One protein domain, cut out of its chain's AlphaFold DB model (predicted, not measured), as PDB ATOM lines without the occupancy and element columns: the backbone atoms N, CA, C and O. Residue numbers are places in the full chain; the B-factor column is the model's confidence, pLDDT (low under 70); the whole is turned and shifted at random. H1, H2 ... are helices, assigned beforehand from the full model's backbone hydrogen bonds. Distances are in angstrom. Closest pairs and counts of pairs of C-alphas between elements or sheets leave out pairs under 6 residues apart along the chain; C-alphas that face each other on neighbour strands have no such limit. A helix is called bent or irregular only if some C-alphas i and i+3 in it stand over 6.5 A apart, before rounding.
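Overview. This is residues 17 to 93 of the 133 residues of an uncharacterized protein of Mycetohabitans endofungorum (UniProt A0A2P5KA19). Helix H2 runs through the middle of a small helical domain, and H4, H5 and H6 pack round it. Short H1 and H6 are at one end of the long axis, short H3 and the loop 44 to 52 at the other. The printed part has 77 residues with six named helices, H1 to H6 in order, and no named strand: the class is all helix. It is compact, with a radius of gyration of the C-alphas of 11.8 A, and spans 36 by 25 by 21 A.

Arrangement. H1, residues 17 to 20, touches H6, residues 83 to 91; their closest C-alphas, of Ile 19 and Trp 87, are 5.7 A apart. The hub is H2, residues 25 to 36. It touches H6 at 36 degrees, opposite ways, a tilt only just steep; the closest C-alphas, of Ala 28 and Pro 84, are 5.1 A apart. H3, residues 40 to 43, only just touches H4, residues 53 to 62, with 3 pairs of C-alphas within 8 A, the closest Asp 40 and Val 53 at 6.6 A. H2 touches H4 with residues 26 to 30 alone, at a steep tilt of 56 degrees, opposite ways; the C-alphas of Thr 26 and Thr 60 are closest, 6.4 A. H2 touches H5, residues 69 to 79, with residues 32 to 36 alone, at a shallow tilt of 24 degrees, the same way; Ser 36 and Cys 79 have the closest C-alphas, 4.9 A. H4 and H6 are apart. Every O i to N i+4 pair is within hydrogen-bond range in H2 and H6, 5 of 6 in H4 and 5 of 7 in H5; H1 and H3 are too short for one.

Along the chain. H1 begins at C-alpha 17 (120.917, 135.079, 92.659). H2 measures 16.8 A, H4 12.7 A, H5 15.3 A. H5 is irregular: C-alphas 70 and 73 are 7.4 A apart. H6, 12.0 A, ends at C-alpha 91 (129.185, 136.893, 102.007).

Size, cuts and confidence. The C-alphas farthest apart, of Lys 46 and Gly 93, are 36.4 A apart. The printed part has no cut, no link is long, and no printed residue is under 70 in pLDDT.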
ATOM      1  N   ARG A  17     121.951 134.144  92.185       94.62
ATOM      2  CA  ARG A  17     120.917 135.079  92.659       94.62
ATOM      3  C   ARG A  17     120.176 134.515  93.868       94.62
ATOM      4  O   ARG A  17     119.973 135.234  94.845       94.62
ATOM      5  N   CYS A  18     119.846 133.225  93.833       95.25
ATOM      6  CA  CYS A  18     119.204 132.528  94.946       95.25
ATOM      7  C   CYS A  18     120.124 132.458  96.167       95.25
ATOM      8  O   CYS A  18     119.646 132.617  97.289       95.25
ATOM      9  N   ILE A  19     121.432 132.271  95.950       96.06
ATOM     10  CA  ILE A  19     122.442 132.293  97.014       96.06
ATOM     11  C   ILE A  19     122.536 133.681  97.655       96.06
ATOM     12  O   ILE A  19     122.402 133.798  98.868       96.06
ATOM     13  N   ASN A  20     122.715 134.738  96.858       95.12
ATOM     14  CA  ASN A  20     122.875 136.106  97.367       95.12
ATOM     15  C   ASN A  20     121.634 136.611  98.115       95.12
ATOM     16  O   ASN A  20     121.751 137.459  98.992       95.12
ATOM     17  N   ALA A  21     120.452 136.093  97.775       96.12
ATOM     18  CA  ALA A  21     119.209 136.433  98.453       96.12
ATOM     19  C   ALA A  21     119.099 135.837  99.871       96.12
ATOM     20  O   ALA A  21     118.218 136.245 100.628       96.12
ATOM     21  N   GLN A  22     119.952 134.876 100.251       97.31
ATOM     22  CA  GLN A  22     119.868 134.250 101.569       97.31
ATOM     23  C   GLN A  22     120.414 135.182 102.665       97.31
ATOM     24  O   GLN A  22     121.585 135.566 102.613       97.31
ATOM     25  N   PRO A  23     119.620 135.499 103.706       95.31
ATOM     26  CA  PRO A  23     120.009 136.466 104.735       95.31
ATOM     27  C   PRO A  23     121.019 135.919 105.756       95.31
ATOM     28  O   PRO A  23     121.564 136.682 106.549       95.31
ATOM     29  N   SER A  24     121.237 134.601 105.805       95.25
ATOM     30  CA  SER A  24     122.124 133.967 106.785       95.25
ATOM     31  C   SER A  24     122.612 132.591 106.331       95.25
ATOM     32  O   SER A  24     122.005 131.956 105.467       95.25
ATOM     33  N   MET A  25     123.657 132.084 106.995       95.50
ATOM     34  CA  MET A  25     124.178 130.730 106.768       95.50
ATOM     35  C   MET A  25     123.100 129.663 106.990       95.50
ATOM     36  O   MET A  25     122.973 128.720 106.215       95.50
ATOM     37  N   THR A  26     122.265 129.827 108.019       95.81
ATOM     38  CA  THR A  26     121.148 128.913 108.284       95.81
ATOM     39  C   THR A  26     120.124 128.928 107.150       95.81
ATOM     40  O   THR A  26     119.574 127.878 106.822       95.81
ATOM     41  N   ALA A  27     119.866 130.083 106.528       96.31
ATOM     42  CA  ALA A  27     118.989 130.165 105.361       96.31
ATOM     43  C   ALA A  27     119.610 129.462 104.141       96.31
ATOM     44  O   ALA A  27     118.923 128.699 103.468       96.31
ATOM     45  N   ALA A  28     120.923 129.599 103.930       97.06
ATOM     46  CA  ALA A  28     121.647 128.860 102.895       97.06
ATOM     47  C   ALA A  28     121.633 127.333 103.120       97.06
ATOM     48  O   ALA A  28     121.459 126.575 102.169       97.06
ATOM     49  N   ILE A  29     121.729 126.868 104.372       96.31
ATOM     50  CA  ILE A  29     121.574 125.446 104.736       96.31
ATOM     51  C   ILE A  29     120.158 124.943 104.412       96.31
ATOM     52  O   ILE A  29     120.002 123.854 103.864       96.31
ATOM     53  N   ARG A  30     119.116 125.736 104.694       95.56
ATOM     54  CA  ARG A  30     117.734 125.385 104.319       95.56
ATOM     55  C   ARG A  30     117.560 125.329 102.804       95.56
ATOM     56  O   ARG A  30     116.964 124.381 102.308       95.56
ATOM     57  N   LEU A  31     118.103 126.308 102.080       96.44
ATOM     58  CA  LEU A  31     118.077 126.334 100.617       96.44
ATOM     59  C   LEU A  31     118.763 125.090 100.034       96.44
ATOM     60  O   LEU A  31     118.224 124.465  99.129       96.44
ATOM     61  N   CYS A  32     119.911 124.696 100.589       96.56
ATOM     62  CA  CYS A  32     120.646 123.491 100.200       96.56
ATOM     63  C   CYS A  32     119.774 122.227 100.280       96.56
ATOM     64  O   CYS A  32     119.711 121.461  99.319       96.56
ATOM     65  N   GLN A  33     119.041 122.052 101.386       95.56
ATOM     66  CA  GLN A  33     118.078 120.958 101.536       95.56
ATOM     67  C   GLN A  33     116.897 121.087 100.558       95.56
ATOM     68  O   GLN A  33     116.456 120.098  99.981       95.56
ATOM     69  N   GLN A  34     116.355 122.290 100.370       95.12
ATOM     70  CA  GLN A  34     115.209 122.497  99.478       95.12
ATOM     71  C   GLN A  34     115.544 122.136  98.029       95.12
ATOM     72  O   GLN A  34     114.736 121.500  97.358       95.12
ATOM     73  N   LEU A  35     116.738 122.505  97.564       95.19
ATOM     74  CA  LEU A  35     117.206 122.196  96.213       95.19
ATOM     75  C   LEU A  35     117.464 120.701  96.005       95.19
ATOM     76  O   LEU A  35     117.264 120.215  94.896       95.19
ATOM     77  N   SER A  36     117.851 119.972  97.057       93.56
ATOM     78  CA  SER A  36     118.070 118.524  96.977       93.56
ATOM     79  C   SER A  36     116.777 117.705  96.945       93.56
ATOM     80  O   SER A  36     116.801 116.531  96.582       93.56
ATOM     81  N   GLY A  37     115.643 118.298  97.342       92.44
ATOM     82  CA  GLY A  37     114.356 117.604  97.443       92.44
ATOM     83  C   GLY A  37     114.296 116.557  98.563       92.44
ATOM     84  O   GLY A  37     113.368 115.748  98.598       92.44
ATOM     85  N   LEU A  38     115.275 116.544  99.476       92.00
ATOM     86  CA  LEU A  38     115.334 115.586 100.575       92.00
ATOM     87  C   LEU A  38     114.403 115.978 101.730       92.00
ATOM     88  O   LEU A  38     114.434 117.099 102.242       92.00
ATOM     89  N   ASP A  39     113.628 115.003 102.203       90.69
ATOM     90  CA  ASP A  39     112.846 115.120 103.435       90.69
ATOM     91  C   ASP A  39     113.760 115.098 104.677       90.69
ATOM     92  O   ASP A  39     114.829 114.476 104.669       90.69
ATOM     93  N   ASP A  40     113.313 115.708 105.777       90.50
ATOM     94  CA  ASP A  40     114.052 115.819 107.045       90.50
ATOM     95  C   ASP A  40     114.533 114.442 107.536       90.50
ATOM     96  O   ASP A  40     115.637 114.297 108.062       90.50
ATOM     97  N   LYS A  41     113.743 113.391 107.278       88.50
ATOM     98  CA  LYS A  41     114.054 111.993 107.622       88.50
ATOM     99  C   LYS A  41     115.357 111.468 107.015       88.50
ATOM    100  O   LYS A  41     115.918 110.519 107.552       88.50
ATOM    101  N   LYS A  42     115.815 112.032 105.894       89.62
ATOM    102  CA  LYS A  42     117.075 111.640 105.237       89.62
ATOM    103  C   LYS A  42     118.295 112.331 105.840       89.62
ATOM    104  O   LYS A  42     119.405 111.842 105.667       89.62
ATOM    105  N   ILE A  43     118.087 113.437 106.548       89.12
ATOM    106  CA  ILE A  43     119.144 114.235 107.179       89.12
ATOM    107  C   ILE A  43     119.388 113.770 108.614       89.12
ATOM    108  O   ILE A  43     120.509 113.853 109.116       89.12
ATOM    109  N   VAL A  44     118.348 113.278 109.283       90.06
ATOM    110  CA  VAL A  44     118.412 112.847 110.683       90.06
ATOM    111  C   VAL A  44     118.804 111.375 110.828       90.06
ATOM    112  O   VAL A  44     118.651 110.570 109.910       90.06
ATOM    113  N   GLY A  45     119.251 111.000 112.022       87.56
ATOM    114  CA  GLY A  45     119.479 109.617 112.431       87.56
ATOM    115  C   GLY A  45     120.866 109.405 113.027       87.56
ATOM    116  O   GLY A  45     121.709 110.295 113.041       87.56
ATOM    117  N   LYS A  46     121.138 108.183 113.502       78.88
ATOM    118  CA  LYS A  46     122.394 107.851 114.203       78.88
ATOM    119  C   LYS A  46     123.655 108.102 113.359       78.88
ATOM    120  O   LYS A  46     124.703 108.421 113.907       78.88
ATOM    121  N   GLN A  47     123.542 107.940 112.042       81.38
ATOM    122  CA  GLN A  47     124.598 108.234 111.063       81.38
ATOM    123  C   GLN A  47     124.272 109.472 110.209       81.38
ATOM    124  O   GLN A  47     125.006 109.778 109.274       81.38
ATOM    125  N   GLY A  48     123.173 110.164 110.520       86.19
ATOM    126  CA  GLY A  48     122.767 111.385 109.842       86.19
ATOM    127  C   GLY A  48     123.607 112.589 110.265       86.19
ATOM    128  O   GLY A  48     124.588 112.490 111.007       86.19
ATOM    129  N   ILE A  49     123.194 113.755 109.789       92.62
ATOM    130  CA  ILE A  49     123.799 115.044 110.130       92.62
ATOM    131  C   ILE A  49     123.468 115.427 111.573       92.62
ATOM    132  O   ILE A  49     124.324 115.950 112.283       92.62
ATOM    133  N   VAL A  50     122.247 115.128 112.018       91.94
ATOM    134  CA  VAL A  50     121.781 115.348 113.394       91.94
ATOM    135  C   VAL A  50     121.028 114.128 113.914       91.94
ATOM    136  O   VAL A  50     120.569 113.295 113.135       91.94
ATOM    137  N   ALA A  51     120.885 114.018 115.235       89.00
ATOM    138  CA  ALA A  51     120.326 112.818 115.853       89.00
ATOM    139  C   ALA A  51     118.827 112.644 115.566       89.00
ATOM    140  O   ALA A  51     118.379 111.527 115.301       89.00
ATOM    141  N   ASP A  52     118.060 113.738 115.593       91.44
ATOM    142  CA  ASP A  52     116.605 113.706 115.471       91.44
ATOM    143  C   ASP A  52     116.011 114.940 114.758       91.44
ATOM    144  O   ASP A  52     116.667 115.964 114.543       91.44
ATOM    145  N   VAL A  53     114.731 114.827 114.383       91.56
ATOM    146  CA  VAL A  53     113.972 115.864 113.656       91.56
ATOM    147  C   VAL A  53     113.731 117.109 114.509       91.56
ATOM    148  O   VAL A  53     113.692 118.221 113.982       91.56
ATOM    149  N   ALA A  54     113.593 116.966 115.829       91.31
ATOM    150  CA  ALA A  54     113.380 118.110 116.707       91.31
ATOM    151  C   ALA A  54     114.645 118.976 116.784       91.31
ATOM    152  O   ALA A  54     114.557 120.203 116.730       91.31
ATOM    153  N   GLN A  55     115.825 118.358 116.853       92.50
ATOM    154  CA  GLN A  55     117.113 119.028 116.751       92.50
ATOM    155  C   GLN A  55     117.246 119.725 115.395       92.50
ATOM    156  O   GLN A  55     117.569 120.913 115.371       92.50
ATOM    157  N   TRP A  56     116.914 119.043 114.291       93.88
ATOM    158  CA  TRP A  56     116.917 119.658 112.961       93.88
ATOM    159  C   TRP A  56     116.033 120.906 112.907       93.88
ATOM    160  O   TRP A  56     116.508 121.982 112.556       93.88
ATOM    161  N   SER A  57     114.783 120.808 113.364       92.25
ATOM    162  CA  SER A  57     113.849 121.938 113.413       92.25
ATOM    163  C   SER A  57     114.339 123.077 114.318       92.25
ATOM    164  O   SER A  57     114.106 124.249 114.016       92.25
ATOM    165  N   ARG A  58     115.033 122.785 115.427       93.88
ATOM    166  CA  ARG A  58     115.612 123.840 116.280       93.88
ATOM    167  C   ARG A  58     116.739 124.598 115.584       93.88
ATOM    168  O   ARG A  58     116.856 125.806 115.767       93.88
ATOM    169  N   ILE A  59     117.517 123.914 114.749       93.19
ATOM    170  CA  ILE A  59     118.564 124.525 113.923       93.19
ATOM    171  C   ILE A  59     117.936 125.336 112.783       93.19
ATOM    172  O   ILE A  59     118.274 126.498 112.561       93.19
ATOM    173  N   THR A  60     116.988 124.740 112.058       91.12
ATOM    174  CA  THR A  60     116.475 125.262 110.788       91.12
ATOM    175  C   THR A  60     115.145 125.991 110.891       91.12
ATOM    176  O   THR A  60     114.601 126.371 109.864       91.12
ATOM    177  N   ARG A  61     114.570 126.230 112.066       88.62
ATOM    178  CA  ARG A  61     113.353 127.057 112.183       88.62
ATOM    179  C   ARG A  61     113.446 128.027 113.341       88.62
ATOM    180  O   ARG A  61     113.347 129.225 113.104       88.62
ATOM    181  N   SER A  62     113.691 127.530 114.553       86.12
ATOM    182  CA  SER A  62     113.694 128.384 115.747       86.12
ATOM    183  C   SER A  62     115.025 129.090 116.016       86.12
ATOM    184  O   SER A  62     115.033 130.079 116.739       86.12
ATOM    185  N   GLY A  63     116.142 128.601 115.462       84.31
ATOM    186  CA  GLY A  63     117.478 129.146 115.740       84.31
ATOM    187  C   GLY A  63     117.963 128.886 117.170       84.31
ATOM    188  O   GLY A  63     118.903 129.522 117.628       84.31
ATOM    189  N   GLN A  64     117.325 127.960 117.889       87.56
ATOM    190  CA  GLN A  64     117.636 127.640 119.287       87.56
ATOM    191  C   GLN A  64     118.780 126.626 119.434       87.56
ATOM    192  O   GLN A  64     119.144 126.266 120.551       87.56
ATOM    193  N   HIS A  65     119.317 126.122 118.322       91.56
ATOM    194  CA  HIS A  65     120.431 125.182 118.310       91.56
ATOM    195  C   HIS A  65     121.347 125.468 117.115       91.56
ATOM    196  O   HIS A  65     120.880 125.861 116.046       91.56
ATOM    197  N   TYR A  66     122.651 125.243 117.280       91.50
ATOM    198  CA  TYR A  66     123.640 125.427 116.216       91.50
ATOM    199  C   TYR A  66     123.745 124.201 115.305       91.50
ATOM    200  O   TYR A  66     123.558 123.066 115.748       91.50
ATOM    201  N   PHE A  67     124.048 124.439 114.030       94.12
ATOM    202  CA  PHE A  67     124.350 123.374 113.079       94.12
ATOM    203  C   PHE A  67     125.722 122.750 113.403       94.12
ATOM    204  O   PHE A  67     126.656 123.503 113.677       94.12
ATOM    205  N   PRO A  68     125.878 121.414 113.353       94.00
ATOM    206  CA  PRO A  68     127.164 120.759 113.591       94.00
ATOM    207  C   PRO A  68     128.133 121.016 112.429       94.00
ATOM    208  O   PRO A  68     128.073 120.352 111.395       94.00
ATOM    209  N   GLN A  69     129.043 121.979 112.592       93.19
ATOM    210  CA  GLN A  69     129.938 122.441 111.524       93.19
ATOM    211  C   GLN A  69     130.800 121.328 110.912       93.19
ATOM    212  O   GLN A  69     130.981 121.295 109.697       93.19
ATOM    213  N   ASP A  70     131.235 120.354 111.716       94.31
ATOM    214  CA  ASP A  70     132.065 119.229 111.256       94.31
ATOM    215  C   ASP A  70     131.311 118.286 110.302       94.31
ATOM    216  O   ASP A  70     131.910 117.460 109.615       94.31
ATOM    217  N   LYS A  71     129.979 118.403 110.236       94.50
ATOM    218  CA  LYS A  71     129.112 117.643 109.330       94.50
ATOM    219  C   LYS A  71     128.730 118.419 108.069       94.50
ATOM    220  O   LYS A  71     128.002 117.877 107.245       94.50
ATOM    221  N   LEU A  72     129.212 119.653 107.887       95.50
ATOM    222  CA  LEU A  72     128.808 120.507 106.766       95.50
ATOM    223  C   LEU A  72     129.138 119.888 105.403       95.50
ATOM    224  O   LEU A  72     128.280 119.871 104.527       95.50
ATOM    225  N   ASN A  73     130.339 119.325 105.243       93.69
ATOM    226  CA  ASN A  73     130.731 118.667 103.992       93.69
ATOM    227  C   ASN A  73     129.833 117.463 103.695       93.69
ATOM    228  O   ASN A  73     129.247 117.391 102.625       93.69
ATOM    229  N   ALA A  74     129.637 116.586 104.684       93.19
ATOM    230  CA  ALA A  74     128.757 115.429 104.542       93.19
ATOM    231  C   ALA A  74     127.307 115.831 104.223       93.19
ATOM    232  O   ALA A  74     126.622 115.135 103.483       93.19
ATOM    233  N   PHE A  75     126.835 116.957 104.764       95.44
ATOM    234  CA  PHE A  75     125.514 117.498 104.455       95.44
ATOM    235  C   PHE A  75     125.411 118.006 103.013       95.44
ATOM    236  O   PHE A  75     124.421 117.712 102.348       95.44
ATOM    237  N   MET A  76     126.417 118.736 102.522       95.12
ATOM    238  CA  MET A  76     126.453 119.199 101.130       95.12
ATOM    239  C   MET A  76     126.553 118.018 100.162       95.12
ATOM    240  O   MET A  76     125.775 117.964  99.214       95.12
ATOM    241  N   ASP A  77     127.417 117.039 100.451       93.50
ATOM    242  CA  ASP A  77     127.553 115.803  99.671       93.50
ATOM    243  C   ASP A  77     126.221 115.028  99.633       93.50
ATOM    244  O   ASP A  77     125.796 114.567  98.577       93.50
ATOM    245  N   LEU A  78     125.517 114.938 100.770       93.25
ATOM    246  CA  LEU A  78     124.191 114.318 100.858       93.25
ATOM    247  C   LEU A  78     123.141 115.075 100.033       93.25
ATOM    248  O   LEU A  78     122.312 114.452  99.375       93.25
ATOM    249  N   CYS A  79     123.154 116.409 100.080       94.19
ATOM    250  CA  CYS A  79     122.222 117.252  99.333       94.19
ATOM    251  C   CYS A  79     122.599 117.403  97.850       94.19
ATOM    252  O   CYS A  79     121.805 117.936  97.077       94.19
ATOM    253  N   GLY A  80     123.799 116.979  97.451       93.88
ATOM    254  CA  GLY A  80     124.297 117.091  96.083       93.88
ATOM    255  C   GLY A  80     124.461 118.532  95.600       93.88
ATOM    256  O   GLY A  80     124.369 118.778  94.402       93.88
ATOM    257  N   ASN A  81     124.650 119.504  96.498       95.06
ATOM    258  CA  ASN A  81     124.892 120.898  96.121       95.06
ATOM    259  C   ASN A  81     125.698 121.658  97.185       95.06
ATOM    260  O   ASN A  81     125.705 121.306  98.362       95.06
ATOM    261  N   GLU A  82     126.367 122.728  96.759       95.31
ATOM    262  CA  GLU A  82     127.331 123.475  97.583       95.31
ATOM    263  C   GLU A  82     126.793 124.837  98.048       95.31
ATOM    264  O   GLU A  82     127.562 125.742  98.372       95.31
ATOM    265  N   ALA A  83     125.466 125.015  98.096       96.69
ATOM    266  CA  ALA A  83     124.852 126.304  98.428       96.69
ATOM    267  C   ALA A  83     125.418 126.977  99.704       96.69
ATOM    268  O   ALA A  83     125.689 128.180  99.654       96.69
ATOM    269  N   PRO A  84     125.665 126.259 100.824       96.94
ATOM    270  CA  PRO A  84     126.233 126.866 102.028       96.94
ATOM    271  C   PRO A  84     127.672 127.365 101.831       96.94
ATOM    272  O   PRO A  84     128.027 128.432 102.332       96.94
ATOM    273  N   LEU A  85     128.493 126.624 101.082       95.75
ATOM    274  CA  LEU A  85     129.876 126.992 100.782       95.75
ATOM    275  C   LEU A  85     129.933 128.235  99.885       95.75
ATOM    276  O   LEU A  85     130.641 129.193 100.199       95.75
ATOM    277  N   VAL A  86     129.139 128.244  98.810       95.56
ATOM    278  CA  VAL A  86     129.048 129.387  97.888       95.56
ATOM    279  C   VAL A  86     128.551 130.630  98.628       95.56
ATOM    280  O   VAL A  86     129.111 131.712  98.458       95.56
ATOM    281  N   TRP A  87     127.549 130.492  99.502       97.44
ATOM    282  CA  TRP A  87     127.071 131.605 100.326       97.44
ATOM    283  C   TRP A  87     128.171 132.166 101.237       97.44
ATOM    284  O   TRP A  87     128.368 133.383 101.302       97.44
ATOM    285  N   LEU A  88     128.925 131.296 101.916       96.56
ATOM    286  CA  LEU A  88     129.981 131.718 102.836       96.56
ATOM    287  C   LEU A  88     131.110 132.468 102.117       96.56
ATOM    288  O   LEU A  88     131.563 133.500 102.609       96.56
ATOM    289  N   ALA A  89     131.538 131.992 100.947       95.88
ATOM    290  CA  ALA A  89     132.540 132.688 100.144       95.88
ATOM    291  C   ALA A  89     132.051 134.083  99.728       95.88
ATOM    292  O   ALA A  89     132.717 135.092  99.978       95.88
ATOM    293  N   ARG A  90     130.833 134.153  99.185       95.12
ATOM    294  CA  ARG A  90     130.268 135.390  98.634       95.12
ATOM    295  C   ARG A  90     129.925 136.425  99.697       95.12
ATOM    296  O   ARG A  90     130.184 137.606  99.486       95.12
ATOM    297  N   SER A  91     129.424 136.002 100.858       95.69
ATOM    298  CA  SER A  91     129.185 136.893 102.007       95.69
ATOM    299  C   SER A  91     130.459 137.584 102.509       95.69
ATOM    300  O   SER A  91     130.385 138.624 103.157       95.69
ATOM    301  N   ARG A  92     131.633 137.035 102.179       95.38
ATOM    302  CA  ARG A  92     132.947 137.598 102.503       95.38
ATOM    303  C   ARG A  92     133.625 138.294 101.314       95.38
ATOM    304  O   ARG A  92     134.755 138.747 101.460       95.38
ATOM    305  N   GLY A  93     132.954 138.389 100.164       93.31
ATOM    306  CA  GLY A  93     133.486 139.020  98.952       93.31
ATOM    307  C   GLY A  93     134.444 138.143  98.141       93.31
ATOM    308  O   GLY A  93     135.177 138.673  97.311       93.31
TER     309      GLY A  93